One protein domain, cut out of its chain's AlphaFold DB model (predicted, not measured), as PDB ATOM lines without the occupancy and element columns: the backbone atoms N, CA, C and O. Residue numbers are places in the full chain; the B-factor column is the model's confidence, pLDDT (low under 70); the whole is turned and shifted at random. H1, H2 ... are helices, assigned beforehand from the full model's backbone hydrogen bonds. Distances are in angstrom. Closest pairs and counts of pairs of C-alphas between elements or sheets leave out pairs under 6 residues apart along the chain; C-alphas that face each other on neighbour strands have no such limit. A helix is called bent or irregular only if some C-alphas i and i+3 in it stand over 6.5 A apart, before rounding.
ATOM      1  N   VAL A   4      17.490  24.133   0.637       85.44
ATOM      2  CA  VAL A   4      18.505  24.540  -0.348       85.44
ATOM      3  C   VAL A   4      18.008  24.361  -1.786       85.44
ATOM      4  O   VAL A   4      18.150  25.270  -2.592       85.44
ATOM      5  N   VAL A   5      17.366  23.228  -2.094       89.00
ATOM      6  CA  VAL A   5      16.849  22.928  -3.444       89.00
ATOM      7  C   VAL A   5      15.769  23.929  -3.844       89.00
ATOM      8  O   VAL A   5      15.774  24.455  -4.951       89.00
ATOM      9  N   ILE A   6      14.858  24.231  -2.920       87.38
ATOM     10  CA  ILE A   6      13.794  25.206  -3.162       87.38
ATOM     11  C   ILE A   6      14.335  26.605  -3.397       87.38
ATOM     12  O   ILE A   6      13.836  27.302  -4.278       87.38
ATOM     13  N   ASP A   7      15.329  27.019  -2.620       88.88
ATOM     14  CA  ASP A   7      15.911  28.346  -2.761       88.88
ATOM     15  C   ASP A   7      16.672  28.477  -4.095       88.88
ATOM     16  O   ASP A   7      16.542  29.502  -4.764       88.88
ATOM     17  N   GLU A   8      17.360  27.418  -4.547       91.12
ATOM     18  CA  GLU A   8      17.977  27.363  -5.882       91.12
ATOM     19  C   GLU A   8      16.929  27.469  -7.001       91.12
ATOM     20  O   GLU A   8      17.053  28.320  -7.880       91.12
ATOM     21  N   ILE A   9      15.855  26.669  -6.953       91.19
ATOM     22  CA  ILE A   9      14.773  26.720  -7.956       91.19
ATOM     23  C   ILE A   9      14.123  28.101  -7.976       91.19
ATOM     24  O   ILE A   9      13.907  28.677  -9.040       91.19
ATOM     25  N   ARG A  10      13.853  28.663  -6.797       88.50
ATOM     26  CA  ARG A  10      13.259  29.992  -6.674       88.50
ATOM     27  C   ARG A  10      14.127  31.066  -7.327       88.50
ATOM     28  O   ARG A  10      13.598  31.973  -7.967       88.50
ATOM     29  N   SER A  11      15.447  30.963  -7.172       87.00
ATOM     30  CA  SER A  11      16.394  31.884  -7.798       87.00
ATOM     31  C   SER A  11      16.403  31.768  -9.323       87.00
ATOM     32  O   SER A  11      16.570  32.781  -9.995       87.00
ATOM     33  N   LEU A  12      16.223  30.563  -9.875       86.00
ATOM     34  CA  LEU A  12      16.239  30.326 -11.323       86.00
ATOM     35  C   LEU A  12      15.036  30.937 -12.050       86.00
ATOM     36  O   LEU A  12      15.180  31.367 -13.189       86.00
ATOM     37  N   PHE A  13      13.871  30.974 -11.401       85.25
ATOM     38  CA  PHE A  13      12.600  31.387 -12.012       85.25
ATOM     39  C   PHE A  13      12.063  32.714 -11.452       85.25
ATOM     40  O   PHE A  13      10.859  32.969 -11.443       85.25
ATOM     41  N   GLY A  14      12.957  33.575 -10.956       76.31
ATOM     42  CA  GLY A  14      12.627  34.953 -10.585       76.31
ATOM     43  C   GLY A  14      11.690  35.099  -9.384       76.31
ATOM     44  O   GLY A  14      10.839  35.985  -9.374       76.31
ATOM     45  N   GLY A  15      11.845  34.250  -8.363       77.12
ATOM     46  CA  GLY A  15      11.175  34.409  -7.065       77.12
ATOM     47  C   GLY A  15      10.032  33.427  -6.795       77.12
ATOM     48  O   GLY A  15       9.654  33.239  -5.634       77.12
ATOM     49  N   GLY A  16       9.519  32.759  -7.827       84.44
ATOM     50  CA  GLY A  16       8.539  31.678  -7.723       84.44
ATOM     51  C   GLY A  16       9.184  30.293  -7.803       84.44
ATOM     52  O   GLY A  16      10.243  30.131  -8.400       84.44
ATOM     53  N   VAL A  17       8.550  29.280  -7.208       90.69
ATOM     54  CA  VAL A  17       8.899  27.871  -7.458       90.69
ATOM     55  C   VAL A  17       7.829  27.325  -8.401       90.69
ATOM     56  O   VAL A  17       6.682  27.265  -7.963       90.69
ATOM     57  N   PRO A  18       8.160  26.935  -9.644       93.69
ATOM     58  CA  PRO A  18       7.167  26.404 -10.572       93.69
ATOM     59  C   PRO A  18       6.438  25.193  -9.984       93.69
ATOM     60  O   PRO A  18       7.093  24.305  -9.428       93.69
ATOM     61  N   GLU A  19       5.111  25.138 -10.131       94.31
ATOM     62  CA  GLU A  19       4.253  24.015  -9.714       94.31
ATOM     63  C   GLU A  19       4.852  22.651 -10.101       94.31
ATOM     64  O   GLU A  19       4.881  21.724  -9.294       94.31
ATOM     65  N   LEU A  20       5.420  22.538 -11.306       94.50
ATOM     66  CA  LEU A  20       6.134  21.345 -11.769       94.50
ATOM     67  C   LEU A  20       7.144  20.813 -10.742       94.50
ATOM     68  O   LEU A  20       7.128  19.627 -10.415       94.50
ATOM     69  N   TYR A  21       8.025  21.674 -10.229       93.81
ATOM     70  CA  TYR A  21       9.059  21.257  -9.286       93.81
ATOM     71  C   TYR A  21       8.487  20.966  -7.902       93.81
ATOM     72  O   TYR A  21       8.983  20.067  -7.221       93.81
ATOM     73  N   GLN A  22       7.426  21.671  -7.499       92.44
ATOM     74  CA  GLN A  22       6.703  21.358  -6.267       92.44
ATOM     75  C   GLN A  22       6.134  19.933  -6.339       92.44
ATOM     76  O   GLN A  22       6.405  19.115  -5.462       92.44
ATOM     77  N   ARG A  23       5.481  19.579  -7.450       92.31
ATOM     78  CA  ARG A  23       4.928  18.235  -7.674       92.31
ATOM     79  C   ARG A  23       6.001  17.161  -7.805       92.31
ATOM     80  O   ARG A  23       5.844  16.068  -7.263       92.31
ATOM     81  N   MET A  24       7.115  17.450  -8.485       93.19
ATOM     82  CA  MET A  24       8.260  16.532  -8.510       93.19
ATOM     83  C   MET A  24       8.752  16.227  -7.092       93.19
ATOM     84  O   MET A  24       9.132  15.091  -6.814       93.19
ATOM     85  N   ALA A  25       8.743  17.214  -6.194       92.06
ATOM     86  CA  ALA A  25       9.163  17.036  -4.812       92.06
ATOM     87  C   ALA A  25       8.150  16.256  -3.970       92.06
ATOM     88  O   ALA A  25       8.540  15.380  -3.202       92.06
ATOM     89  N   GLU A  26       6.857  16.530  -4.134       91.19
ATOM     90  CA  GLU A  26       5.780  15.782  -3.472       91.19
ATOM     91  C   GLU A  26       5.812  14.291  -3.827       91.19
ATOM     92  O   GLU A  26       5.528  13.440  -2.987       91.19
ATOM     93  N   GLN A  27       6.224  13.968  -5.055       90.38
ATOM     94  CA  GLN A  27       6.374  12.594  -5.536       90.38
ATOM     95  C   GLN A  27       7.765  11.991  -5.262       90.38
ATOM     96  O   GLN A  27       8.038  10.868  -5.683       90.38
ATOM     97  N   GLY A  28       8.670  12.720  -4.594       89.25
ATOM     98  CA  GLY A  28      10.044  12.280  -4.313       89.25
ATOM     99  C   GLY A  28      10.940  12.121  -5.552       89.25
ATOM    100  O   GLY A  28      12.038  11.570  -5.465       89.25
ATOM    101  N   VAL A  29      10.487  12.591  -6.716       91.19
ATOM    102  CA  VAL A  29      11.228  12.545  -7.986       91.19
ATOM    103  C   VAL A  29      12.277  13.650  -8.039       91.19
ATOM    104  O   VAL A  29      13.348  13.457  -8.621       91.19
ATOM    105  N   LEU A  30      11.988  14.802  -7.423       91.19
ATOM    106  CA  LEU A  30      12.886  15.948  -7.447       91.19
ATOM    107  C   LEU A  30      14.221  15.606  -6.798       91.19
ATOM    108  O   LEU A  30      15.244  15.842  -7.415       91.19
ATOM    109  N   GLU A  31      14.243  15.002  -5.612       89.19
ATOM    110  CA  GLU A  31      15.488  14.654  -4.921       89.19
ATOM    111  C   GLU A  31      16.384  13.720  -5.747       89.19
ATOM    112  O   GLU A  31      17.603  13.892  -5.761       89.19
ATOM    113  N   ALA A  32      15.789  12.771  -6.475       89.44
ATOM    114  CA  ALA A  32      16.527  11.843  -7.328       89.44
ATOM    115  C   ALA A  32      17.090  12.517  -8.591       89.44
ATOM    116  O   ALA A  32      18.181  12.173  -9.040       89.44
ATOM    117  N   ARG A  33      16.354  13.473  -9.172       90.38
ATOM    118  CA  ARG A  33      16.715  14.141 -10.437       90.38
ATOM    119  C   ARG A  33      17.437  15.473 -10.253       90.38
ATOM    120  O   ARG A  33      18.080  15.947 -11.187       90.38
ATOM    121  N   TRP A  34      17.371  16.070  -9.066       92.12
ATOM    122  CA  TRP A  34      17.942  17.385  -8.793       92.12
ATOM    123  C   TRP A  34      19.437  17.462  -9.091       92.12
ATOM    124  O   TRP A  34      19.830  18.454  -9.684       92.12
ATOM    125  N   PRO A  35      20.288  16.457  -8.797       91.56
ATOM    126  CA  PRO A  35      21.700  16.538  -9.164       91.56
ATOM    127  C   PRO A  35      21.939  16.744 -10.671       91.56
ATOM    128  O   PRO A  35      22.835  17.493 -11.050       91.56
ATOM    129  N   GLU A  36      21.131  16.116 -11.530       91.06
ATOM    130  CA  GLU A  36      21.210  16.255 -12.993       91.06
ATOM    131  C   GLU A  36      20.658  17.617 -13.446       91.06
ATOM    132  O   GLU A  36      21.300  18.333 -14.212       91.06
ATOM    133  N   ILE A  37      19.502  18.014 -12.904       92.88
ATOM    134  CA  ILE A  37      18.834  19.289 -13.217       92.88
ATOM    135  C   ILE A  37      19.663  20.486 -12.730       92.88
ATOM    136  O   ILE A  37      19.820  21.478 -13.436       92.88
ATOM    137  N   ARG A  38      20.244  20.399 -11.536       93.12
ATOM    138  CA  ARG A  38      21.076  21.442 -10.932       93.12
ATOM    139  C   ARG A  38      22.326  21.691 -11.760       93.12
ATOM    140  O   ARG A  38      22.660  22.849 -11.996       93.12
ATOM    141  N   LYS A  39      22.981  20.629 -12.248       91.00
ATOM    142  CA  LYS A  39      24.140  20.770 -13.138       91.00
ATOM    143  C   LYS A  39      23.790  21.639 -14.337       91.00
ATOM    144  O   LYS A  39      24.537  22.551 -14.645       91.00
ATOM    145  N   ILE A  40      22.649  21.423 -14.985       92.56
ATOM    146  CA  ILE A  40      22.315  22.193 -16.188       92.56
ATOM    147  C   ILE A  40      21.765  23.594 -15.888       92.56
ATOM    148  O   ILE A  40      22.106  24.524 -16.606       92.56
ATOM    149  N   LEU A  41      20.947  23.767 -14.846       90.94
ATOM    150  CA  LEU A  41      20.257  25.036 -14.590       90.94
ATOM    151  C   LEU A  41      21.051  25.988 -13.691       90.94
ATOM    152  O   LEU A  41      21.044  27.191 -13.934       90.94
ATOM    153  N   VAL A  42      21.724  25.468 -12.662       90.94
ATOM    154  CA  VAL A  42      22.465  26.266 -11.666       90.94
ATOM    155  C   VAL A  42      23.943  26.384 -12.039       90.94
ATOM    156  O   VAL A  42      24.558  27.421 -11.812       90.94
ATOM    157  N   GLU A  43      24.514  25.344 -12.651       91.50
ATOM    158  CA  GLU A  43      25.939  25.275 -13.003       91.50
ATOM    159  C   GLU A  43      26.161  25.119 -14.522       91.50
ATOM    160  O   GLU A  43      26.874  24.202 -14.938       91.50
ATOM    161  N   PRO A  44      25.573  25.983 -15.378       85.44
ATOM    162  CA  PRO A  44      25.413  25.733 -16.818       85.44
ATOM    163  C   PRO A  44      26.721  25.673 -17.623       85.44
ATOM    164  O   PRO A  44      26.716  25.186 -18.755       85.44
ATOM    165  N   ALA A  45      27.841  26.136 -17.058       87.81
ATOM    166  CA  ALA A  45      29.136  26.160 -17.729       87.81
ATOM    167  C   ALA A  45      29.529  24.770 -18.291       87.81
ATOM    168  O   ALA A  45      29.316  23.754 -17.622       87.81
ATOM    169  N   PRO A  46      30.125  24.694 -19.496       89.31
ATOM    170  CA  PRO A  46      30.641  25.807 -20.302       89.31
ATOM    171  C   PRO A  46      29.583  26.548 -21.140       89.31
ATOM    172  O   PRO A  46      29.917  27.534 -21.792       89.31
ATOM    173  N   LEU A  47      28.318  26.116 -21.129       83.44
ATOM    174  CA  LEU A  47      27.276  26.787 -21.903       83.44
ATOM    175  C   LEU A  47      26.828  28.093 -21.229       83.44
ATOM    176  O   LEU A  47      26.697  28.144 -20.002       83.44
ATOM    177  N   PRO A  48      26.512  29.138 -22.015       82.44
ATOM    178  CA  PRO A  48      25.802  30.295 -21.491       82.44
ATOM    179  C   PRO A  48      24.429  29.883 -20.919       82.44
ATOM    180  O   PRO A  48      23.726  29.089 -21.557       82.44
ATOM    181  N   PRO A  49      23.990  30.439 -19.774       84.12
ATOM    182  CA  PRO A  49      22.680  30.135 -19.188       84.12
ATOM    183  C   PRO A  49      21.510  30.343 -20.164       84.12
ATOM    184  O   PRO A  49      20.579  29.540 -20.205       84.12
ATOM    185  N   GLN A  50      21.588  31.379 -21.005       80.38
ATOM    186  CA  GLN A  50      20.581  31.683 -22.022       80.38
ATOM    187  C   GLN A  50      20.488  30.567 -23.071       80.38
ATOM    188  O   GLN A  50      19.400  30.192 -23.491       80.38
ATOM    189  N   VAL A  51      21.617  29.969 -23.460       78.88
ATOM    190  CA  VAL A  51      21.624  28.842 -24.406       78.88
ATOM    191  C   VAL A  51      20.958  27.615 -23.786       78.88
ATOM    192  O   VAL A  51      20.195  26.926 -24.463       78.88
ATOM    193  N   VAL A  52      21.193  27.359 -22.496       86.25
ATOM    194  CA  VAL A  52      20.540  26.255 -21.779       86.25
ATOM    195  C   VAL A  52      19.026  26.454 -21.726       86.25
ATOM    196  O   VAL A  52      18.280  25.543 -22.079       86.25
ATOM    197  N   GLN A  53      18.555  27.641 -21.339       86.31
ATOM    198  CA  GLN A  53      17.118  27.924 -21.295       86.31
ATOM    199  C   GLN A  53      16.480  27.854 -22.692       86.31
ATOM    200  O   GLN A  53      15.386  27.311 -22.837       86.31
ATOM    201  N   ALA A  54      17.181  28.312 -23.735       80.56
ATOM    202  CA  ALA A  54      16.726  28.196 -25.119       80.56
ATOM    203  C   ALA A  54      16.590  26.728 -25.563       80.56
ATOM    204  O   ALA A  54      15.566  26.353 -26.133       80.56
ATOM    205  N   LEU A  55      17.577  25.876 -25.254       81.50
ATOM    206  CA  LEU A  55      17.505  24.430 -25.501       81.50
ATOM    207  C   LEU A  55      16.282  23.806 -24.824       81.50
ATOM    208  O   LEU A  55      15.536  23.060 -25.460       81.50
ATOM    209  N   LEU A  56      16.055  24.129 -23.550       88.12
ATOM    210  CA  LEU A  56      14.938  23.587 -22.781       88.12
ATOM    211  C   LEU A  56      13.583  24.054 -23.322       88.12
ATOM    212  O   LEU A  56      12.696  23.224 -23.507       88.12
ATOM    213  N   ALA A  57      13.440  25.338 -23.667       85.25
ATOM    214  CA  ALA A  57      12.238  25.856 -24.323       85.25
ATOM    215  C   ALA A  57      11.959  25.118 -25.645       85.25
ATOM    216  O   ALA A  57      10.830  24.699 -25.905       85.25
ATOM    217  N   ILE A  58      12.994  24.890 -26.461       78.31
ATOM    218  CA  ILE A  58      12.879  24.176 -27.742       78.31
ATOM    219  C   ILE A  58      12.430  22.734 -27.554       78.31
ATOM    220  O   ILE A  58      11.513  22.278 -28.246       78.31
ATOM    221  N   LEU A  59      13.042  22.022 -26.611       83.19
ATOM    222  CA  LEU A  59      12.639  20.663 -26.269       83.19
ATOM    223  C   LEU A  59      11.181  20.637 -25.806       83.19
ATOM    224  O   LEU A  59      10.409  19.806 -26.281       83.19
ATOM    225  N   SER A  60      10.771  21.589 -24.968       88.69
ATOM    226  CA  SER A  60       9.395  21.686 -24.490       88.69
ATOM    227  C   SER A  60       8.376  21.945 -25.592       88.69
ATOM    228  O   SER A  60       7.355  21.261 -25.615       88.69
ATOM    229  N   LEU A  61       8.654  22.835 -26.554       82.38
ATOM    230  CA  LEU A  61       7.745  23.030 -27.691       82.38
ATOM    231  C   LEU A  61       7.578  21.732 -28.497       82.38
ATOM    232  O   LEU A  61       6.472  21.376 -28.899       82.38
ATOM    233  N   ARG A  62       8.669  20.990 -28.722       77.44
ATOM    234  CA  ARG A  62       8.636  19.727 -29.479       77.44
ATOM    235  C   ARG A  62       7.947  18.593 -28.730       77.44
ATOM    236  O   ARG A  62       7.301  17.763 -29.362       77.44
ATOM    237  N   CYS A  63       8.055  18.577 -27.408       82.25
ATOM    238  CA  CYS A  63       7.301  17.677 -26.544       82.25
ATOM    239  C   CYS A  63       5.835  18.105 -26.363       82.25
ATOM    240  O   CYS A  63       5.125  17.460 -25.595       82.25
ATOM    241  N   VAL A  64       5.377  19.164 -27.048       87.44
ATOM    242  CA  VAL A  64       4.016  19.714 -26.930       87.44
ATOM    243  C   VAL A  64       3.703  20.084 -25.472       87.44
ATOM    244  O   VAL A  64       2.610  19.867 -24.954       87.44
ATOM    245  N   ASN A  65       4.704  20.618 -24.775       91.75
ATOM    246  CA  ASN A  65       4.641  20.932 -23.359       91.75
ATOM    247  C   ASN A  65       4.584  22.449 -23.145       91.75
ATOM    248  O   ASN A  65       5.599  23.101 -22.886       91.75
ATOM    249  N   THR A  66       3.375  23.007 -23.238       92.75
ATOM    250  CA  THR A  66       3.133  24.455 -23.143       92.75
ATOM    251  C   THR A  66       3.673  25.049 -21.845       92.75
ATOM    252  O   THR A  66       4.288  26.110 -21.864       92.75
ATOM    253  N   TYR A  67       3.473  24.361 -20.719       95.38
ATOM    254  CA  TYR A  67       3.881  24.848 -19.404       95.38
ATOM    255  C   TYR A  67       5.399  25.053 -19.315       95.38
ATOM    256  O   TYR A  67       5.866  26.148 -19.002       95.38
ATOM    257  N   CYS A  68       6.176  24.016 -19.654       94.38
ATOM    258  CA  CYS A  68       7.636  24.096 -19.603       94.38
ATOM    259  C   CYS A  68       8.162  25.103 -20.636       94.38
ATOM    260  O   CYS A  68       9.054  25.891 -20.328       94.38
ATOM    261  N   PHE A  69       7.561  25.142 -21.834       90.69
ATOM    262  CA  PHE A  69       7.906  26.121 -22.867       90.69
ATOM    263  C   PHE A  69       7.764  27.560 -22.357       90.69
ATOM    264  O   PHE A  69       8.692  28.357 -22.507       90.69
ATOM    265  N   VAL A  70       6.636  27.889 -21.723       90.38
ATOM    266  CA  VAL A  70       6.379  29.231 -21.184       90.38
ATOM    267  C   VAL A  70       7.381  29.583 -20.087       90.38
ATOM    268  O   VAL A  70       7.979  30.652 -20.153       90.38
ATOM    269  N   TYR A  71       7.637  28.693 -19.125       92.00
ATOM    270  CA  TYR A  71       8.590  28.964 -18.041       92.00
ATOM    271  C   TYR A  71      10.020  29.208 -18.531       92.00
ATOM    272  O   TYR A  71      10.667  30.167 -18.102       92.00
ATOM    273  N   HIS A  72      10.515  28.381 -19.453       89.81
ATOM    274  CA  HIS A  72      11.847  28.578 -20.031       89.81
ATOM    275  C   HIS A  72      11.914  29.864 -20.869       89.81
ATOM    276  O   HIS A  72      12.910  30.583 -20.808       89.81
ATOM    277  N   SER A  73      10.830  30.218 -21.567       85.25
ATOM    278  CA  SER A  73      10.737  31.472 -22.329       85.25
ATOM    279  C   SER A  73      10.723  32.710 -21.425       85.25
ATOM    280  O   SER A  73      11.434  33.673 -21.692       85.25
ATOM    281  N   LEU A  74       9.979  32.680 -20.316       85.50
ATOM    282  CA  LEU A  74       9.982  33.747 -19.308       85.50
ATOM    283  C   LEU A  74      11.358  33.908 -18.649       85.50
ATOM    284  O   LEU A  74      11.808  35.033 -18.445       85.50
ATOM    285  N   SER A  75      12.043  32.794 -18.378       86.38
ATOM    286  CA  SER A  75      13.404  32.800 -17.824       86.38
ATOM    287  C   SER A  75      14.395  33.479 -18.776       86.38
ATOM    288  O   SER A  75      15.265  34.221 -18.332       86.38
ATOM    289  N   LEU A  76      14.244  33.278 -20.089       81.19
ATOM    290  CA  LEU A  76      15.053  33.967 -21.101       81.19
ATOM    291  C   LEU A  76      14.825  35.479 -21.078       81.19
ATOM    292  O   LEU A  76      15.794  36.233 -21.139       81.19
ATOM    293  N   VAL A  77      13.573  35.918 -20.923       78.62
ATOM    294  CA  VAL A  77      13.255  37.348 -20.793       78.62
ATOM    295  C   VAL A  77      13.900  37.946 -19.544       78.62
ATOM    296  O   VAL A  77      14.476  39.024 -19.606       78.62
ATOM    297  N   GLN A  78      13.844  37.234 -18.416       80.94
ATOM    298  CA  GLN A  78      14.441  37.670 -17.148       80.94
ATOM    299  C   GLN A  78      15.961  37.825 -17.202       80.94
ATOM    300  O   GLN A  78      16.520  38.601 -16.432       80.94
ATOM    301  N   MET A  79      16.634  37.076 -18.073       79.19
ATOM    302  CA  MET A  79      18.090  37.105 -18.213       79.19
ATOM    303  C   MET A  79      18.586  38.264 -19.086       79.19
ATOM    304  O   MET A  79      19.745  38.217 -19.504       79.19
ATOM    305  N   ASP A  80      17.723  39.249 -19.388       68.75
ATOM    306  CA  ASP A  80      17.980  40.349 -20.323       68.75
ATOM    307  C   ASP A  80      18.715  39.827 -21.554       68.75
ATOM    308  O   ASP A  80      19.797  40.305 -21.898       68.75
ATOM    309  N   ALA A  81      18.190  38.750 -22.152       59.88
ATOM    310  CA  ALA A  81      18.834  38.055 -23.254       59.88
ATOM    311  C   ALA A  81      18.857  38.941 -24.515       59.88
ATOM    312  O   ALA A  81      18.215  38.655 -25.512       59.88
ATOM    313  N   SER A  82      19.659  40.005 -24.510       47.34
ATOM    314  CA  SER A  82      19.974  40.862 -25.653       47.34
ATOM    315  C   SER A  82      20.774  40.116 -26.724       47.34
ATOM    316  O   SER A  82      21.006  40.634 -27.806       47.34
ATOM    317  N   VAL A  83      21.254  38.912 -26.390       44.59
ATOM    318  CA  VAL A  83      21.957  37.973 -27.274       44.59
ATOM    319  C   VAL A  83      20.966  37.015 -27.949       44.59
ATOM    320  O   VAL A  83      21.351  36.276 -28.841       44.59
ATOM    321  N   ILE A  84      19.708  36.948 -27.511       49.19
ATOM    322  CA  ILE A  84      18.695  36.103 -28.140       49.19
ATOM    323  C   ILE A  84      17.350  36.817 -27.984       49.19
ATOM    324  O   ILE A  84      16.696  36.668 -26.948       49.19
ATOM    325  N   GLU A  85      16.925  37.597 -28.982       51.50
ATOM    326  CA  GLU A  85      15.636  38.275 -28.876       51.50
ATOM    327  C   GLU A  85      14.508  37.233 -28.797       51.50
ATOM    328  O   GLU A  85      14.507  36.194 -29.457       51.50
ATOM    329  N   ILE A  86      13.518  37.476 -27.949       46.84
ATOM    330  CA  ILE A  86      12.420  36.531 -27.695       46.84
ATOM    331  C   ILE A  86      11.580  36.287 -28.956       46.84
ATOM    332  O   ILE A  86      11.130  35.165 -29.202       46.84
ATOM    333  N   ASP A  87      11.442  37.312 -29.798       44.16
ATOM    334  CA  ASP A  87      10.826  37.202 -31.120       44.16
ATOM    335  C   ASP A  87      11.719  36.438 -32.120       44.16
ATOM    336  O   ASP A  87      11.218  35.876 -33.095       44.16
ATOM    337  N   GLU A  88      13.026  36.328 -31.869       48.22
ATOM    338  CA  GLU A  88      13.967  35.498 -32.631       48.22
ATOM    339  C   GLU A  88      13.982  34.040 -32.141       48.22
ATOM    340  O   GLU A  88      14.082  33.131 -32.959       48.22
ATOM    341  N   LEU A  89      13.771  33.779 -30.843       48.16
ATOM    342  CA  LEU A  89      13.428  32.446 -30.302       48.16
ATOM    343  C   LEU A  89      12.109  31.933 -30.862       48.16
ATOM    344  O   LEU A  89      11.976  30.748 -31.165       48.16
ATOM    345  N   ALA A  90      11.153  32.836 -31.052       42.12
ATOM    346  CA  ALA A  90       9.927  32.559 -31.775       42.12
ATOM    347  C   ALA A  90      10.203  32.263 -33.268       42.12
ATOM    348  O   ALA A  90       9.622  31.343 -33.849       42.12
ATOM    349  N   GLN A  91      11.142  32.968 -33.903       43.34
ATOM    350  CA  GLN A  91      11.543  32.701 -35.289       43.34
ATOM    351  C   GLN A  91      12.421  31.452 -35.444       43.34
ATOM    352  O   GLN A  91      12.320  30.780 -36.468       43.34
ATOM    353  N   LEU A  92      13.164  31.026 -34.420       44.62
ATOM    354  CA  LEU A  92      13.920  29.764 -34.353       44.62
ATOM    355  C   LEU A  92      13.046  28.516 -34.603       44.62
ATOM    356  O   LEU A  92      13.578  27.429 -34.821       44.62
ATOM    357  N   PHE A  93      11.718  28.660 -34.663       44.88
ATOM    358  CA  PHE A  93      10.784  27.602 -35.057       44.88
ATOM    359  C   PHE A  93      10.282  27.649 -36.504       44.88
ATOM    360  O   PHE A  93       9.838  26.615 -37.001       44.88
ATOM    361  N   SER A  94      10.449  28.767 -37.216       37.75
ATOM    362  CA  SER A  94      10.587  28.720 -38.683       37.75
ATOM    363  C   SER A  94      12.005  28.285 -39.071       37.75
ATOM    364  O   SER A  94      12.205  27.786 -40.168       37.75
ATOM    365  N   MET A  95      12.958  28.441 -38.137       47.56
ATOM    366  CA  MET A  95      14.403  28.507 -38.340       47.56
ATOM    367  C   MET A  95      14.708  29.449 -39.517       47.56
ATOM    368  O   MET A  95      14.582  29.073 -40.664       47.56
ATOM    369  N   PRO A  96      14.993  30.724 -39.255       35.03
ATOM    370  CA  PRO A  96      15.882  31.551 -40.037       35.03
ATOM    371  C   PRO A  96      17.229  31.683 -39.338       35.03
ATOM    372  O   PRO A  96      17.293  32.112 -38.193       35.03
ATOM    373  N   ALA A  97      18.311  31.368 -40.038       35.38
ATOM    374  CA  ALA A  97      19.626  31.922 -39.826       35.38
ATOM    375  C   ALA A  97      19.526  33.380 -40.258       35.38
ATOM    376  O   ALA A  97      19.782  33.734 -41.405       35.38
ATOM    377  N   ILE A  98      19.045  34.217 -39.357       38.66
ATOM    378  CA  ILE A  98      19.249  35.645 -39.473       38.66
ATOM    379  C   ILE A  98      20.163  35.995 -38.307       38.66
ATOM    380  O   ILE A  98      20.001  35.500 -37.196       38.66
ATOM    381  N   VAL A  99      21.156  36.815 -38.628       37.91
ATOM    382  CA  VAL A  99      22.205  37.365 -37.770       37.91
ATOM    383  C   VAL A  99      23.505  36.522 -37.694       37.91
ATOM    384  O   VAL A  99      23.584  35.532 -36.962       37.91
ATOM    385  N   PRO A 100      24.584  36.967 -38.379       34.84
ATOM    386  CA  PRO A 100      25.941  36.397 -38.315       34.84
ATOM    387  C   PRO A 100      26.523  36.206 -36.901       34.84
ATOM    388  O   PRO A 100      27.437  35.409 -36.715       34.84
ATOM    389  N   ASN A 101      25.981  36.889 -35.888       37.56
ATOM    390  CA  ASN A 101      26.405  36.748 -34.491       37.56
ATOM    391  C   ASN A 101      25.746  35.557 -33.754       37.56
ATOM    392  O   ASN A 101      26.236  35.160 -32.696       37.56
ATOM    393  N   HIS A 102      24.687  34.946 -34.311       51.09
ATOM    394  CA  HIS A 102      23.896  33.874 -33.670       51.09
ATOM    395  C   HIS A 102      23.824  32.560 -34.473       51.09
ATOM    396  O   HIS A 102      23.287  31.565 -33.975       51.09
ATOM    397  N   GLU A 103      24.434  32.504 -35.667       60.59
ATOM    398  CA  GLU A 103      24.499  31.311 -36.535       60.59
ATOM    399  C   GLU A 103      24.986  30.066 -35.774       60.59
ATOM    400  O   GLU A 103      24.405  28.983 -35.877       60.59
ATOM    401  N   ARG A 104      26.030  30.221 -34.947       73.38
ATOM    402  CA  ARG A 104      26.601  29.111 -34.174       73.38
ATOM    403  C   ARG A 104      25.564  28.469 -33.258       73.38
ATOM    404  O   ARG A 104      25.429  27.248 -33.281       73.38
ATOM    405  N   TRP A 105      24.852  29.262 -32.459       71.25
ATOM    406  CA  TRP A 105      23.898  28.731 -31.487       71.25
ATOM    407  C   TRP A 105      22.669  28.156 -32.180       71.25
ATOM    408  O   TRP A 105      22.284  27.040 -31.857       71.25
ATOM    409  N   SER A 106      22.136  28.822 -33.206       67.69
ATOM    410  CA  SER A 106      21.037  28.281 -34.021       67.69
ATOM    411  C   SER A 106      21.381  26.906 -34.618       67.69
ATOM    412  O   SER A 106      20.619  25.940 -34.491       67.69
ATOM    413  N   ARG A 107      22.593  26.767 -35.170       73.31
ATOM    414  CA  ARG A 107      23.126  25.493 -35.668       73.31
ATOM    415  C   ARG A 107      23.268  24.448 -34.561       73.31
ATOM    416  O   ARG A 107      22.837  23.311 -34.754       73.31
ATOM    417  N   LEU A 108      23.847  24.806 -33.412       76.25
ATOM    418  CA  LEU A 108      24.007  23.883 -32.282       76.25
ATOM    419  C   LEU A 108      22.648  23.393 -31.766       76.25
ATOM    420  O   LEU A 108      22.474  22.190 -31.603       76.25
ATOM    421  N   LEU A 109      21.663  24.280 -31.605       72.81
ATOM    422  CA  LEU A 109      20.296  23.938 -31.191       72.81
ATOM    423  C   LEU A 109      19.652  22.922 -32.153       72.81
ATOM    424  O   LEU A 109      19.080  21.919 -31.717       72.81
ATOM    425  N   LYS A 110      19.787  23.129 -33.472       73.81
ATOM    426  CA  LYS A 110      19.260  22.202 -34.487       73.81
ATOM    427  C   LYS A 110      19.956  20.842 -34.458       73.81
ATOM    428  O   LYS A 110      19.277  19.813 -34.482       73.81
ATOM    429  N   LEU A 111      21.287  20.830 -34.431       77.69
ATOM    430  CA  LEU A 111      22.069  19.593 -34.413       77.69
ATOM    431  C   LEU A 111      21.789  18.781 -33.150       77.69
ATOM    432  O   LEU A 111      21.583  17.577 -33.243       77.69
ATOM    433  N   THR A 112      21.672  19.453 -32.007       79.31
ATOM    434  CA  THR A 112      21.289  18.856 -30.723       79.31
ATOM    435  C   THR A 112      19.952  18.131 -30.817       79.31
ATOM    436  O   THR A 112      19.857  16.951 -30.485       79.31
ATOM    437  N   TRP A 113      18.923  18.806 -31.337       75.50
ATOM    438  CA  TRP A 113      17.606  18.200 -31.527       75.50
ATOM    439  C   TRP A 113      17.660  16.954 -32.417       75.50
ATOM    440  O   TRP A 113      17.079  15.923 -32.081       75.50
ATOM    441  N   LEU A 114      18.351  17.044 -33.555       75.88
ATOM    442  CA  LEU A 114      18.465  15.928 -34.491       75.88
ATOM    443  C   LEU A 114      19.283  14.765 -33.912       75.88
ATOM    444  O   LEU A 114      18.941  13.620 -34.177       75.88
ATOM    445  N   ALA A 115      20.320  15.040 -33.119       80.44
ATOM    446  CA  ALA A 115      21.155  14.023 -32.481       80.44
ATOM    447  C   ALA A 115      20.421  13.275 -31.352       80.44
ATOM    448  O   ALA A 115      20.627  12.077 -31.156       80.44
ATOM    449  N   CYS A 116      19.534  13.963 -30.629       76.25
ATOM    450  CA  CYS A 116      18.789  13.381 -29.508       76.25
ATOM    451  C   CYS A 116      17.499  12.662 -29.928       76.25
ATOM    452  O   CYS A 116      16.890  11.973 -29.113       76.25
ATOM    453  N   ARG A 117      17.054  12.824 -31.180       70.50
ATOM    454  CA  ARG A 117      15.847  12.177 -31.700       70.50
ATOM    455  C   ARG A 117      16.216  10.995 -32.588       70.50
ATOM    456  O   ARG A 117      17.012  11.136 -33.511       70.50
ATOM    457  N   GLU A 118      15.564   9.857 -32.367       65.69
ATOM    458  CA  GLU A 118      15.650   8.718 -33.282       65.69
ATOM    459  C   GLU A 118      15.179   9.125 -34.685       65.69
ATOM    460  O   GLU A 118      14.111   9.721 -34.865       65.69
ATOM    461  N   GLY A 119      15.993   8.827 -35.694       70.19
ATOM    462  CA  GLY A 119      15.669   9.147 -37.075       70.19
ATOM    463  C   GLY A 119      16.853   8.995 -38.026       70.19
ATOM    464  O   GLY A 119      17.994   8.838 -37.587       70.19
ATOM    465  N   PRO A 120      16.603   9.094 -39.344       68.38
ATOM    466  CA  PRO A 120      17.626   8.867 -40.365       68.38
ATOM    467  C   PRO A 120      18.807   9.839 -40.247       68.38
ATOM    468  O   PRO A 120      19.928   9.494 -40.596       68.38
ATOM    469  N   HIS A 121      18.580  11.037 -39.701       69.00
ATOM    470  CA  HIS A 121      19.596  12.084 -39.567       69.00
ATOM    471  C   HIS A 121      20.366  12.065 -38.243       69.00
ATOM    472  O   HIS A 121      21.261  12.889 -38.069       69.00
ATOM    473  N   GLN A 122      20.046  11.152 -37.321       79.00
ATOM    474  CA  GLN A 122      20.576  11.186 -35.958       79.00
ATOM    475  C   GLN A 122      22.105  11.095 -35.922       79.00
ATOM    476  O   GLN A 122      22.776  11.950 -35.346       79.00
ATOM    477  N   ARG A 123      22.668  10.086 -36.599       78.81
ATOM    478  CA  ARG A 123      24.117   9.839 -36.624       78.81
ATOM    479  C   ARG A 123      24.889  10.988 -37.271       78.81
ATOM    480  O   ARG A 123      25.905  11.425 -36.738       78.81
ATOM    481  N   ALA A 124      24.396  11.492 -38.402       76.75
ATOM    482  CA  ALA A 124      25.008  12.625 -39.090       76.75
ATOM    483  C   ALA A 124      24.956  13.894 -38.223       76.75
ATOM    484  O   ALA A 124      25.950  14.612 -38.117       76.75
ATOM    485  N   ALA A 125      23.829  14.154 -37.557       80.88
ATOM    486  CA  ALA A 125      23.685  15.291 -36.659       80.88
ATOM    487  C   ALA A 125      24.611  15.204 -35.440       80.88
ATOM    488  O   ALA A 125      25.247  16.205 -35.115       80.88
ATOM    489  N   ASP A 126      24.754  14.027 -34.821       85.12
ATOM    490  CA  ASP A 126      25.668  13.814 -33.690       85.12
ATOM    491  C   ASP A 126      27.128  14.090 -34.079       85.12
ATOM    492  O   ASP A 126      27.823  14.876 -33.434       85.12
ATOM    493  N   LEU A 127      27.583  13.526 -35.204       84.06
ATOM    494  CA  LEU A 127      28.938  13.757 -35.713       84.06
ATOM    495  C   LEU A 127      29.204  15.237 -36.005       84.06
ATOM    496  O   LEU A 127      30.307  15.732 -35.779       84.06
ATOM    497  N   ARG A 128      28.204  15.957 -36.521       82.75
ATOM    498  CA  ARG A 128      28.309  17.394 -36.803       82.75
ATOM    499  C   ARG A 128      28.285  18.225 -35.531       82.75
ATOM    500  O   ARG A 128      29.047  19.182 -35.446       82.75
ATOM    501  N   LEU A 129      27.473  17.847 -34.548       86.00
ATOM    502  CA  LEU A 129      27.432  18.503 -33.248       86.00
ATOM    503  C   LEU A 129      28.807  18.430 -32.579       86.00
ATOM    504  O   LEU A 129      29.358  19.467 -32.225       86.00
ATOM    505  N   ARG A 130      29.417  17.236 -32.542       88.81
ATOM    506  CA  ARG A 130      30.780  17.010 -32.019       88.81
ATOM    507  C   ARG A 130      31.863  17.823 -32.731       88.81
ATOM    508  O   ARG A 130      32.908  18.077 -32.148       88.81
ATOM    509  N   LYS A 131      31.650  18.197 -33.997       85.94
ATOM    510  CA  LYS A 131      32.565  19.065 -34.761       85.94
ATOM    511  C   LYS A 131      32.289  20.558 -34.549       85.94
ATOM    512  O   LYS A 131      33.157  21.372 -34.836       85.94
ATOM    513  N   ALA A 132      31.083  20.921 -34.113       82.75
ATOM    514  CA  ALA A 132      30.632  22.305 -33.975       82.75
ATOM    515  C   ALA A 132      30.855  22.894 -32.568       82.75
ATOM    516  O   ALA A 132      30.685  24.103 -32.379       82.75
ATOM    517  N   CYS A 133      31.214  22.057 -31.597       85.88
ATOM    518  CA  CYS A 133      31.501  22.429 -30.216       85.88
ATOM    519  C   CYS A 133      32.668  21.597 -29.670       85.88
ATOM    520  O   CYS A 133      33.041  20.587 -30.272       85.88
ATOM    521  N   ASP A 134      33.272  22.039 -28.567       90.69
ATOM    522  CA  ASP A 134      34.273  21.222 -27.882       90.69
ATOM    523  C   ASP A 134      33.623  20.052 -27.118       90.69
ATOM    524  O   ASP A 134      32.400  19.939 -27.014       90.69
ATOM    525  N   PHE A 135      34.444  19.136 -26.598       91.38
ATOM    526  CA  PHE A 135      33.934  17.954 -25.903       91.38
ATOM    527  C   PHE A 135      33.115  18.304 -24.649       91.38
ATOM    528  O   PHE A 135      32.092  17.668 -24.402       91.38
ATOM    529  N   ALA A 136      33.514  19.326 -23.888       92.19
ATOM    530  CA  ALA A 136      32.821  19.719 -22.663       92.19
ATOM    531  C   ALA A 136      31.470  20.390 -22.964       92.19
ATOM    532  O   ALA A 136      30.481  20.142 -22.272       92.19
ATOM    533  N   GLU A 137      31.408  21.215 -24.012       90.06
ATOM    534  CA  GLU A 137      30.168  21.773 -24.547       90.06
ATOM    535  C   GLU A 137      29.248  20.665 -25.063       90.06
ATOM    536  O   GLU A 137      28.071  20.656 -24.712       90.06
ATOM    537  N   TYR A 138      29.774  19.706 -25.833       91.81
ATOM    538  CA  TYR A 138      29.008  18.559 -26.321       91.81
ATOM    539  C   TYR A 138      28.383  17.771 -25.164       91.81
ATOM    540  O   TYR A 138      27.171  17.563 -25.145       91.81
ATOM    541  N   GLU A 139      29.184  17.372 -24.171       92.19
ATOM    542  CA  GLU A 139      28.683  16.647 -22.999       92.19
ATOM    543  C   GLU A 139      27.605  17.447 -22.266       92.19
ATOM    544  O   GLU A 139      26.574  16.893 -21.875       92.19
ATOM    545  N   ARG A 140      27.804  18.762 -22.119       92.19
ATOM    546  CA  ARG A 140      26.829  19.629 -21.462       92.19
ATOM    547  C   ARG A 140      25.526  19.733 -22.249       92.19
ATOM    548  O   ARG A 140      24.459  19.672 -21.646       92.19
ATOM    549  N   ILE A 141      25.596  19.864 -23.570       89.81
ATOM    550  CA  ILE A 141      24.429  19.897 -24.457       89.81
ATOM    551  C   ILE A 141      23.609  18.608 -24.313       89.81
ATOM    552  O   ILE A 141      22.393  18.671 -24.131       89.81
ATOM    553  N   MET A 142      24.268  17.447 -24.326       90.50
ATOM    554  CA  MET A 142      23.586  16.159 -24.170       90.50
ATOM    555  C   MET A 142      22.921  16.030 -22.791       90.50
ATOM    556  O   MET A 142      21.764  15.623 -22.703       90.50
ATOM    557  N   GLN A 143      23.589  16.482 -21.723       92.38
ATOM    558  CA  GLN A 143      23.002  16.533 -20.376       92.38
ATOM    559  C   GLN A 143      21.767  17.445 -20.305       92.38
ATOM    560  O   GLN A 143      20.790  17.101 -19.636       92.38
ATOM    561  N   VAL A 144      21.782  18.592 -21.000       91.56
ATOM    562  CA  VAL A 144      20.612  19.484 -21.102       91.56
ATOM    563  C   VAL A 144      19.445  18.763 -21.770       91.56
ATOM    564  O   VAL A 144      18.315  18.864 -21.293       91.56
ATOM    565  N   CYS A 145      19.704  18.003 -22.835       88.50
ATOM    566  CA  CYS A 145      18.674  17.217 -23.503       88.50
ATOM    567  C   CYS A 145      18.085  16.127 -22.619       88.50
ATOM    568  O   CYS A 145      16.861  16.033 -22.524       88.50
ATOM    569  N   ASP A 146      18.918  15.348 -21.937       89.69
ATOM    570  CA  ASP A 146      18.447  14.271 -21.068       89.69
ATOM    571  C   ASP A 146      17.587  14.808 -19.918       89.69
ATOM    572  O   ASP A 146      16.463  14.337 -19.697       89.69
ATOM    573  N   ALA A 147      18.071  15.848 -19.230       92.25
ATOM    574  CA  ALA A 147      17.337  16.498 -18.150       92.25
ATOM    575  C   ALA A 147      16.056  17.176 -18.664       92.25
ATOM    576  O   ALA A 147      14.989  17.009 -18.072       92.25
ATOM    577  N   GLY A 148      16.122  17.873 -19.801       91.62
ATOM    578  CA  GLY A 148      14.967  18.500 -20.439       91.62
ATOM    579  C   GLY A 148      13.893  17.489 -20.835       91.62
ATOM    580  O   GLY A 148      12.713  17.697 -20.558       91.62
ATOM    581  N   LEU A 149      14.275  16.353 -21.422       88.69
ATOM    582  CA  LEU A 149      13.346  15.270 -21.751       88.69
ATOM    583  C   LEU A 149      12.758  14.619 -20.498       88.69
ATOM    584  O   LEU A 149      11.606  14.192 -20.524       88.69
ATOM    585  N   ALA A 150      13.517  14.504 -19.408       90.12
ATOM    586  CA  ALA A 150      13.001  13.997 -18.137       90.12
ATOM    587  C   ALA A 150      11.956  14.951 -17.531       90.12
ATOM    588  O   ALA A 150      10.863  14.506 -17.180       90.12
ATOM    589  N   ILE A 151      12.258  16.253 -17.488       93.62
ATOM    590  CA  ILE A 151      11.346  17.305 -17.019       93.62
ATOM    591  C   ILE A 151      10.053  17.308 -17.844       93.62
ATOM    592  O   ILE A 151       8.954  17.229 -17.293       93.62
ATOM    593  N   ASN A 152      10.180  17.330 -19.173       92.31
ATOM    594  CA  ASN A 152       9.028  17.349 -20.069       92.31
ATOM    595  C   ASN A 152       8.187  16.074 -19.944       92.31
ATOM    596  O   ASN A 152       6.967  16.175 -19.875       92.31
ATOM    597  N   ARG A 153       8.810  14.888 -19.852       91.56
ATOM    598  CA  ARG A 153       8.085  13.621 -19.648       91.56
ATOM    599  C   ARG A 153       7.314  13.600 -18.334       91.56
ATOM    600  O   ARG A 153       6.162  13.175 -18.333       91.56
ATOM    601  N   PHE A 154       7.921  14.073 -17.244       94.31
ATOM    602  CA  PHE A 154       7.231  14.176 -15.959       94.31
ATOM    603  C   PHE A 154       6.002  15.082 -16.079       94.31
ATOM    604  O   PHE A 154       4.898  14.681 -15.715       94.31
ATOM    605  N   ASN A 155       6.164  16.269 -16.670       95.19
ATOM    606  CA  ASN A 155       5.044  17.185 -16.828       95.19
ATOM    607  C   ASN A 155       3.984  16.661 -17.813       95.19
ATOM    608  O   ASN A 155       2.803  16.887 -17.606       95.19
ATOM    609  N   SER A 156       4.349  15.921 -18.860       91.56
ATOM    610  CA  SER A 156       3.365  15.319 -19.771       91.56
ATOM    611  C   SER A 156       2.528  14.220 -19.108       91.56
ATOM    612  O   SER A 156       1.361  14.061 -19.458       91.56
ATOM    613  N   ALA A 157       3.088  13.472 -18.149       89.69
ATOM    614  CA  ALA A 157       2.355  12.436 -17.417       89.69
ATOM    615  C   ALA A 157       1.291  13.022 -16.475       89.69
ATOM    616  O   ALA A 157       0.261  12.404 -16.212       89.69
ATOM    617  N   THR A 158       1.529  14.222 -15.955       85.62
ATOM    618  CA  THR A 158       0.557  14.964 -15.152       85.62
ATOM    619  C   THR A 158       0.754  16.451 -15.452       85.62
ATOM    620  O   THR A 158       1.653  17.053 -14.864       85.62
ATOM    621  N   PRO A 159      -0.012  17.038 -16.387       90.25
ATOM    622  CA  PRO A 159       0.217  18.407 -16.856       90.25
ATOM    623  C   PRO A 159      -0.016  19.468 -15.786       90.25
ATOM    624  O   PRO A 159      -1.132  19.614 -15.290       90.25
ATOM    625  N   SER A 160       1.030  20.240 -15.485       92.75
ATOM    626  CA  SER A 160       0.900  21.498 -14.749       92.75
ATOM    627  C   SER A 160       0.090  22.520 -15.536       92.75
ATOM    628  O   SER A 160       0.116  22.536 -16.773       92.75
ATOM    629  N   GLN A 161      -0.595  23.392 -14.803       92.00
ATOM    630  CA  GLN A 161      -1.382  24.478 -15.372       92.00
ATOM    631  C   GLN A 161      -0.640  25.799 -15.201       92.00
ATOM    632  O   GLN A 161       0.051  26.020 -14.216       92.00
ATOM    633  N   LEU A 162      -0.756  26.678 -16.195       92.06
ATOM    634  CA  LEU A 162      -0.224  28.040 -16.082       92.06
ATOM    635  C   LEU A 162      -1.150  28.931 -15.245       92.06
ATOM    636  O   LEU A 162      -0.689  29.872 -14.606       92.06
ATOM    637  N   ASP A 163      -2.453  28.650 -15.284       90.62
ATOM    638  CA  ASP A 163      -3.458  29.363 -14.500       90.62
ATOM    639  C   ASP A 163      -3.435  28.877 -13.046       90.62
ATOM    640  O   ASP A 163      -3.438  27.672 -12.797       90.62
ATOM    641  N   GLY A 164      -3.381  29.814 -12.097       85.62
ATOM    642  CA  GLY A 164      -3.271  29.522 -10.663       85.62
ATOM    643  C   GLY A 164      -1.908  29.001 -10.185       85.62
ATOM    644  O   GLY A 164      -1.796  28.582  -9.035       85.62
ATOM    645  N   ASP A 165      -0.863  29.014 -11.022       92.31
ATOM    646  CA  ASP A 165       0.491  28.669 -10.576       92.31
ATOM    647  C   ASP A 165       1.081  29.807  -9.727       92.31
ATOM    648  O   ASP A 165       1.462  30.861 -10.248       92.31
ATOM    649  N   GLU A 166       1.214  29.578  -8.417       88.62
ATOM    650  CA  GLU A 166       1.814  30.538  -7.480       88.62
ATOM    651  C   GLU A 166       3.215  31.008  -7.909       88.62
ATOM    652  O   GLU A 166       3.632  32.127  -7.593       88.62
ATOM    653  N   GLY A 167       3.972  30.155  -8.605       88.75
ATOM    654  CA  GLY A 167       5.276  30.491  -9.157       88.75
ATOM    655  C   GLY A 167       5.179  31.602 -10.201       88.75
ATOM    656  O   GLY A 167       5.957  32.555 -10.142       88.75
ATOM    657  N   ILE A 168       4.182  31.526 -11.088       90.12
ATOM    658  CA  ILE A 168       3.877  32.569 -12.072       90.12
ATOM    659  C   ILE A 168       3.360  33.814 -11.374       90.12
ATOM    660  O   ILE A 168       3.847  34.898 -11.671       90.12
ATOM    661  N   GLU A 169       2.408  33.693 -10.445       89.19
ATOM    662  CA  GLU A 169       1.781  34.841  -9.773       89.19
ATOM    663  C   GLU A 169       2.792  35.762  -9.079       89.19
ATOM    664  O   GLU A 169       2.614  36.984  -9.059       89.19
ATOM    665  N   ARG A 170       3.880  35.181  -8.562       88.69
ATOM    666  CA  ARG A 170       4.981  35.900  -7.906       88.69
ATOM    667  C   ARG A 170       5.948  36.576  -8.882       88.69
ATOM    668  O   ARG A 170       6.768  37.379  -8.441       88.69
ATOM    669  N   MET A 171       5.864  36.291 -10.181       87.25
ATOM    670  CA  MET A 171       6.694  36.953 -11.184       87.25
ATOM    671  C   MET A 171       6.275  38.419 -11.402       87.25
ATOM    672  O   MET A 171       5.092  38.773 -11.275       87.25
ATOM    673  N   PRO A 172       7.222  39.285 -11.817       86.62
ATOM    674  CA  PRO A 172       6.930  40.648 -12.244       86.62
ATOM    675  C   PRO A 172       5.754  40.725 -13.227       86.62
ATOM    676  O   PRO A 172       5.666  39.950 -14.180       86.62
ATOM    677  N   ALA A 173       4.860  41.700 -13.030       88.12
ATOM    678  CA  ALA A 173       3.645  41.850 -13.839       88.12
ATOM    679  C   ALA A 173       3.933  41.983 -15.348       88.12
ATOM    680  O   ALA A 173       3.174  41.466 -16.162       88.12
ATOM    681  N   GLN A 174       5.049  42.625 -15.708       84.06
ATOM    682  CA  GLN A 174       5.493  42.771 -17.098       84.06
ATOM    683  C   GLN A 174       5.780  41.418 -17.761       84.06
ATOM    684  O   GLN A 174       5.372  41.199 -18.894       84.06
ATOM    685  N   LEU A 175       6.407  40.487 -17.036       82.19
ATOM    686  CA  LEU A 175       6.686  39.139 -17.536       82.19
ATOM    687  C   LEU A 175       5.408  38.311 -17.632       82.19
ATOM    688  O   LEU A 175       5.166  37.659 -18.645       82.19
ATOM    689  N   ARG A 176       4.537  38.399 -16.619       87.88
ATOM    690  CA  ARG A 176       3.231  37.724 -16.648       87.88
ATOM    691  C   ARG A 176       2.386  38.157 -17.847       87.88
ATOM    692  O   ARG A 176       1.729  37.320 -18.461       87.88
ATOM    693  N   ALA A 177       2.450  39.432 -18.233       87.25
ATOM    694  CA  ALA A 177       1.746  39.951 -19.403       87.25
ATOM    695  C   ALA A 177       2.207  39.325 -20.738       87.25
ATOM    696  O   ALA A 177       1.474  39.400 -21.721       87.25
ATOM    697  N   MET A 178       3.376  38.673 -20.785       83.31
ATOM    698  CA  MET A 178       3.887  37.988 -21.981       83.31
ATOM    699  C   MET A 178       3.359  36.557 -22.141       83.31
ATOM    700  O   MET A 178       3.454  35.989 -23.229       83.31
ATOM    701  N   ILE A 179       2.783  35.962 -21.091       88.62
ATOM    702  CA  ILE A 179       2.306  34.569 -21.103       88.62
ATOM    703  C   ILE A 179       1.323  34.295 -22.251       88.62
ATOM    704  O   ILE A 179       1.533  33.312 -22.966       88.62
ATOM    705  N   PRO A 180       0.298  35.138 -22.509       88.06
ATOM    706  CA  PRO A 180      -0.620  34.906 -23.622       88.06
ATOM    707  C   PRO A 180       0.089  34.828 -24.980       88.06
ATOM    708  O   PRO A 180      -0.285  34.002 -25.811       88.06
ATOM    709  N   ASN A 181       1.146  35.625 -25.186       81.94
ATOM    710  CA  ASN A 181       1.923  35.614 -26.427       81.94
ATOM    711  C   ASN A 181       2.648  34.277 -26.603       81.94
ATOM    712  O   ASN A 181       2.571  33.676 -27.674       81.94
ATOM    713  N   PHE A 182       3.280  33.760 -25.545       84.81
ATOM    714  CA  PHE A 182       3.948  32.458 -25.582       84.81
ATOM    715  C   PHE A 182       2.970  31.293 -25.759       84.81
ATOM    716  O   PHE A 182       3.233  30.381 -26.542       84.81
ATOM    717  N   VAL A 183       1.815  31.326 -25.093       87.56
ATOM    718  CA  VAL A 183       0.774  30.300 -25.260       87.56
ATOM    719  C   VAL A 183       0.233  30.307 -26.689       87.56
ATOM    720  O   VAL A 183       0.146  29.253 -27.322       87.56
ATOM    721  N   HIS A 184      -0.081  31.486 -27.229       83.00
ATOM    722  CA  HIS A 184      -0.546  31.633 -28.606       83.00
ATOM    723  C   HIS A 184       0.511  31.163 -29.614       83.00
ATOM    724  O   HIS A 184       0.193  30.451 -30.570       83.00
ATOM    725  N   PHE A 185       1.775  31.512 -29.373       77.31
ATOM    726  CA  PHE A 185       2.906  31.066 -30.172       77.31
ATOM    727  C   PHE A 185       3.020  29.538 -30.194       77.31
ATOM    728  O   PHE A 185       3.074  28.940 -31.272       77.31
ATOM    729  N   HIS A 186       3.010  28.907 -29.017       81.75
ATOM    730  CA  HIS A 186       3.078  27.456 -28.875       81.75
ATOM    731  C   HIS A 186       1.914  26.783 -29.610       81.75
ATOM    732  O   HIS A 186       2.126  25.876 -30.413       81.75
ATOM    733  N   ALA A 187       0.685  27.265 -29.390       81.94
ATOM    734  CA  ALA A 187      -0.515  26.732 -30.027       81.94
ATOM    735  C   ALA A 187      -0.425  26.784 -31.558       81.94
ATOM    736  O   ALA A 187      -0.654  25.763 -32.201       81.94
ATOM    737  N   ARG A 188      -0.018  27.923 -32.135       72.81
ATOM    738  CA  ARG A 188       0.169  28.086 -33.589       72.81
ATOM    739  C   ARG A 188       1.204  27.131 -34.182       72.81
ATOM    740  O   ARG A 188       1.041  26.694 -35.319       72.81
ATOM    741  N   HIS A 189       2.268  26.842 -33.439       70.44
ATOM    742  CA  HIS A 189       3.340  25.959 -33.899       70.44
ATOM    743  C   HIS A 189       2.962  24.485 -33.816       70.44
ATOM    744  O   HIS A 189       3.306  23.715 -34.708       70.44
ATOM    745  N   VAL A 190       2.234  24.093 -32.774       72.12
ATOM    746  CA  VAL A 190       1.765  22.712 -32.614       72.12
ATOM    747  C   VAL A 190       0.603  22.400 -33.560       72.12
ATOM    748  O   VAL A 190       0.541  21.299 -34.095       72.12
ATOM    749  N   SER A 191      -0.299  23.356 -33.806       69.88
ATOM    750  CA  SER A 191      -1.450  23.173 -34.702       69.88
ATOM    751  C   SER A 191      -1.097  23.223 -36.192       69.88
ATOM    752  O   SER A 191      -1.933  22.872 -37.022       69.88
ATOM    753  N   GLY A 192       0.095  23.720 -36.547       61.91
ATOM    754  CA  GLY A 192       0.482  23.988 -37.936       61.91
ATOM    755  C   GLY A 192      -0.293  25.137 -38.595       61.91
ATOM    756  O   GLY A 192      -0.219  25.301 -39.808       61.91
ATOM    757  N   SER A 193      -1.041  25.941 -37.827       53.28
ATOM    758  CA  SER A 193      -1.951  26.974 -38.349       53.28
ATOM    759  C   SER A 193      -1.307  28.356 -38.515       53.28
ATOM    760  O   SER A 193      -2.006  29.346 -38.738       53.28
ATOM    761  N   ALA A 194       0.010  28.476 -38.342       58.25
ATOM    762  CA  ALA A 194       0.709  29.723 -38.615       58.25
ATOM    763  C   ALA A 194       0.711  29.998 -40.129       58.25
ATOM    764  O   ALA A 194       1.154  29.152 -40.898       58.25
ATOM    765  N   GLN A 195       0.273  31.193 -40.556       51.97
ATOM    766  CA  GLN A 195       0.613  31.715 -41.886       51.97
ATOM    767  C   GLN A 195       2.141  31.716 -41.997       51.97
ATOM    768  O   GLN A 195       2.817  32.519 -41.349       51.97
TER     769      GLN A 195
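This is residues 4 to 195 of the 244 residues of an uncharacterized protein of Pseudenhygromyxa sp. WMMC2535 (UniProt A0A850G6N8). At the middle of this rounded ball of helices lies the hairpin H4-H5; the long H9 crosses H4, and H12 crosses H5. The hairpin H7-H8 packs at one end of the body, while H1, H2, H3 and H10 gather toward the opposite end. The printed part has 192 residues, with twelve named helices, H1 to H12 in order, and no named strand; its class is all helix. It is compact, with a radius of gyration of the C-alphas of 16.0 A and spans of 42 by 40 by 30 A.

Find C-alpha 135 at (33.934, 17.954, -25.903); from there H9, the longest helix, runs 33.2 A to C-alpha 157 at (2.355, 12.436, -17.417). Look next at H4, residues 49 to 62, 20.3 A, and H5, residues 66 to 78, 18.4 A. H7, residues 103 to 116, is 20.1 A long, and H8, residues 122 to 132, is 15.1 A. H3, residues 29 to 41, measures 16.8 A and is irregular: C-alphas 32 and 35 are 7.2 A apart. H12, residues 179 to 190, measures 16.5 A and ends at C-alpha 190, (1.765, 22.712, -32.614). The shorter helices are H1, residues 4 to 12, H2, 19 to 26, H6, 86 to 91, H10, 166 to 169, and H11, 173 to 176.

Helix packing is mostly crossed. H9 touches H4 at a steep tilt of 44 degrees, closest at the C-alphas of Leu 56 and Gly 148, 5.6 A. H9 also touches H3, which meets it with residues 36 to 40 alone; the closest C-alphas, Ile 37 and Ala 147, are 5.9 A apart. H7 touches H9 with residues 112 to 116 alone, closest at Thr 112 and Ile 141, their C-alphas 7.1 A apart. H7 and H8 form a hairpin at 34 degrees, a shallow tilt only just short of steep; the closest C-alphas, Ala 115 and Gln 122, are 4.5 A apart. H4 and H5 form a hairpin at a shallow tilt of 22 degrees, with the C-alphas of Ala 57 and Phe 69 closest at 4.6 A. H5 touches H12, closest at the C-alphas of Val 70 and Phe 182, 6.0 A. H5 only just touches H6 and only just touches H11, with 3 pairs of C-alphas within 8 A each. H2 and H3 only just touch, and only at the corner, with 3 such pairs. H1 is near H2, and H10 is close to but not clearly touching H2. Every O i to N i+4 pair is within hydrogen-bond range in H1, H2, H4 to H9 and H12, against 7 of 9 in H3; H10 and H11 are too short for such a pair.

The C-alphas farthest apart, Val 4 and Gln 195, are 45.8 A apart. The printed part has no cut, and the one long link is H6 to H7. Mean pLDDT of the printed part is 80.2; look for values under 70 at residues 80 to 103, 106, 118, 120 to 121 and 191 to 195.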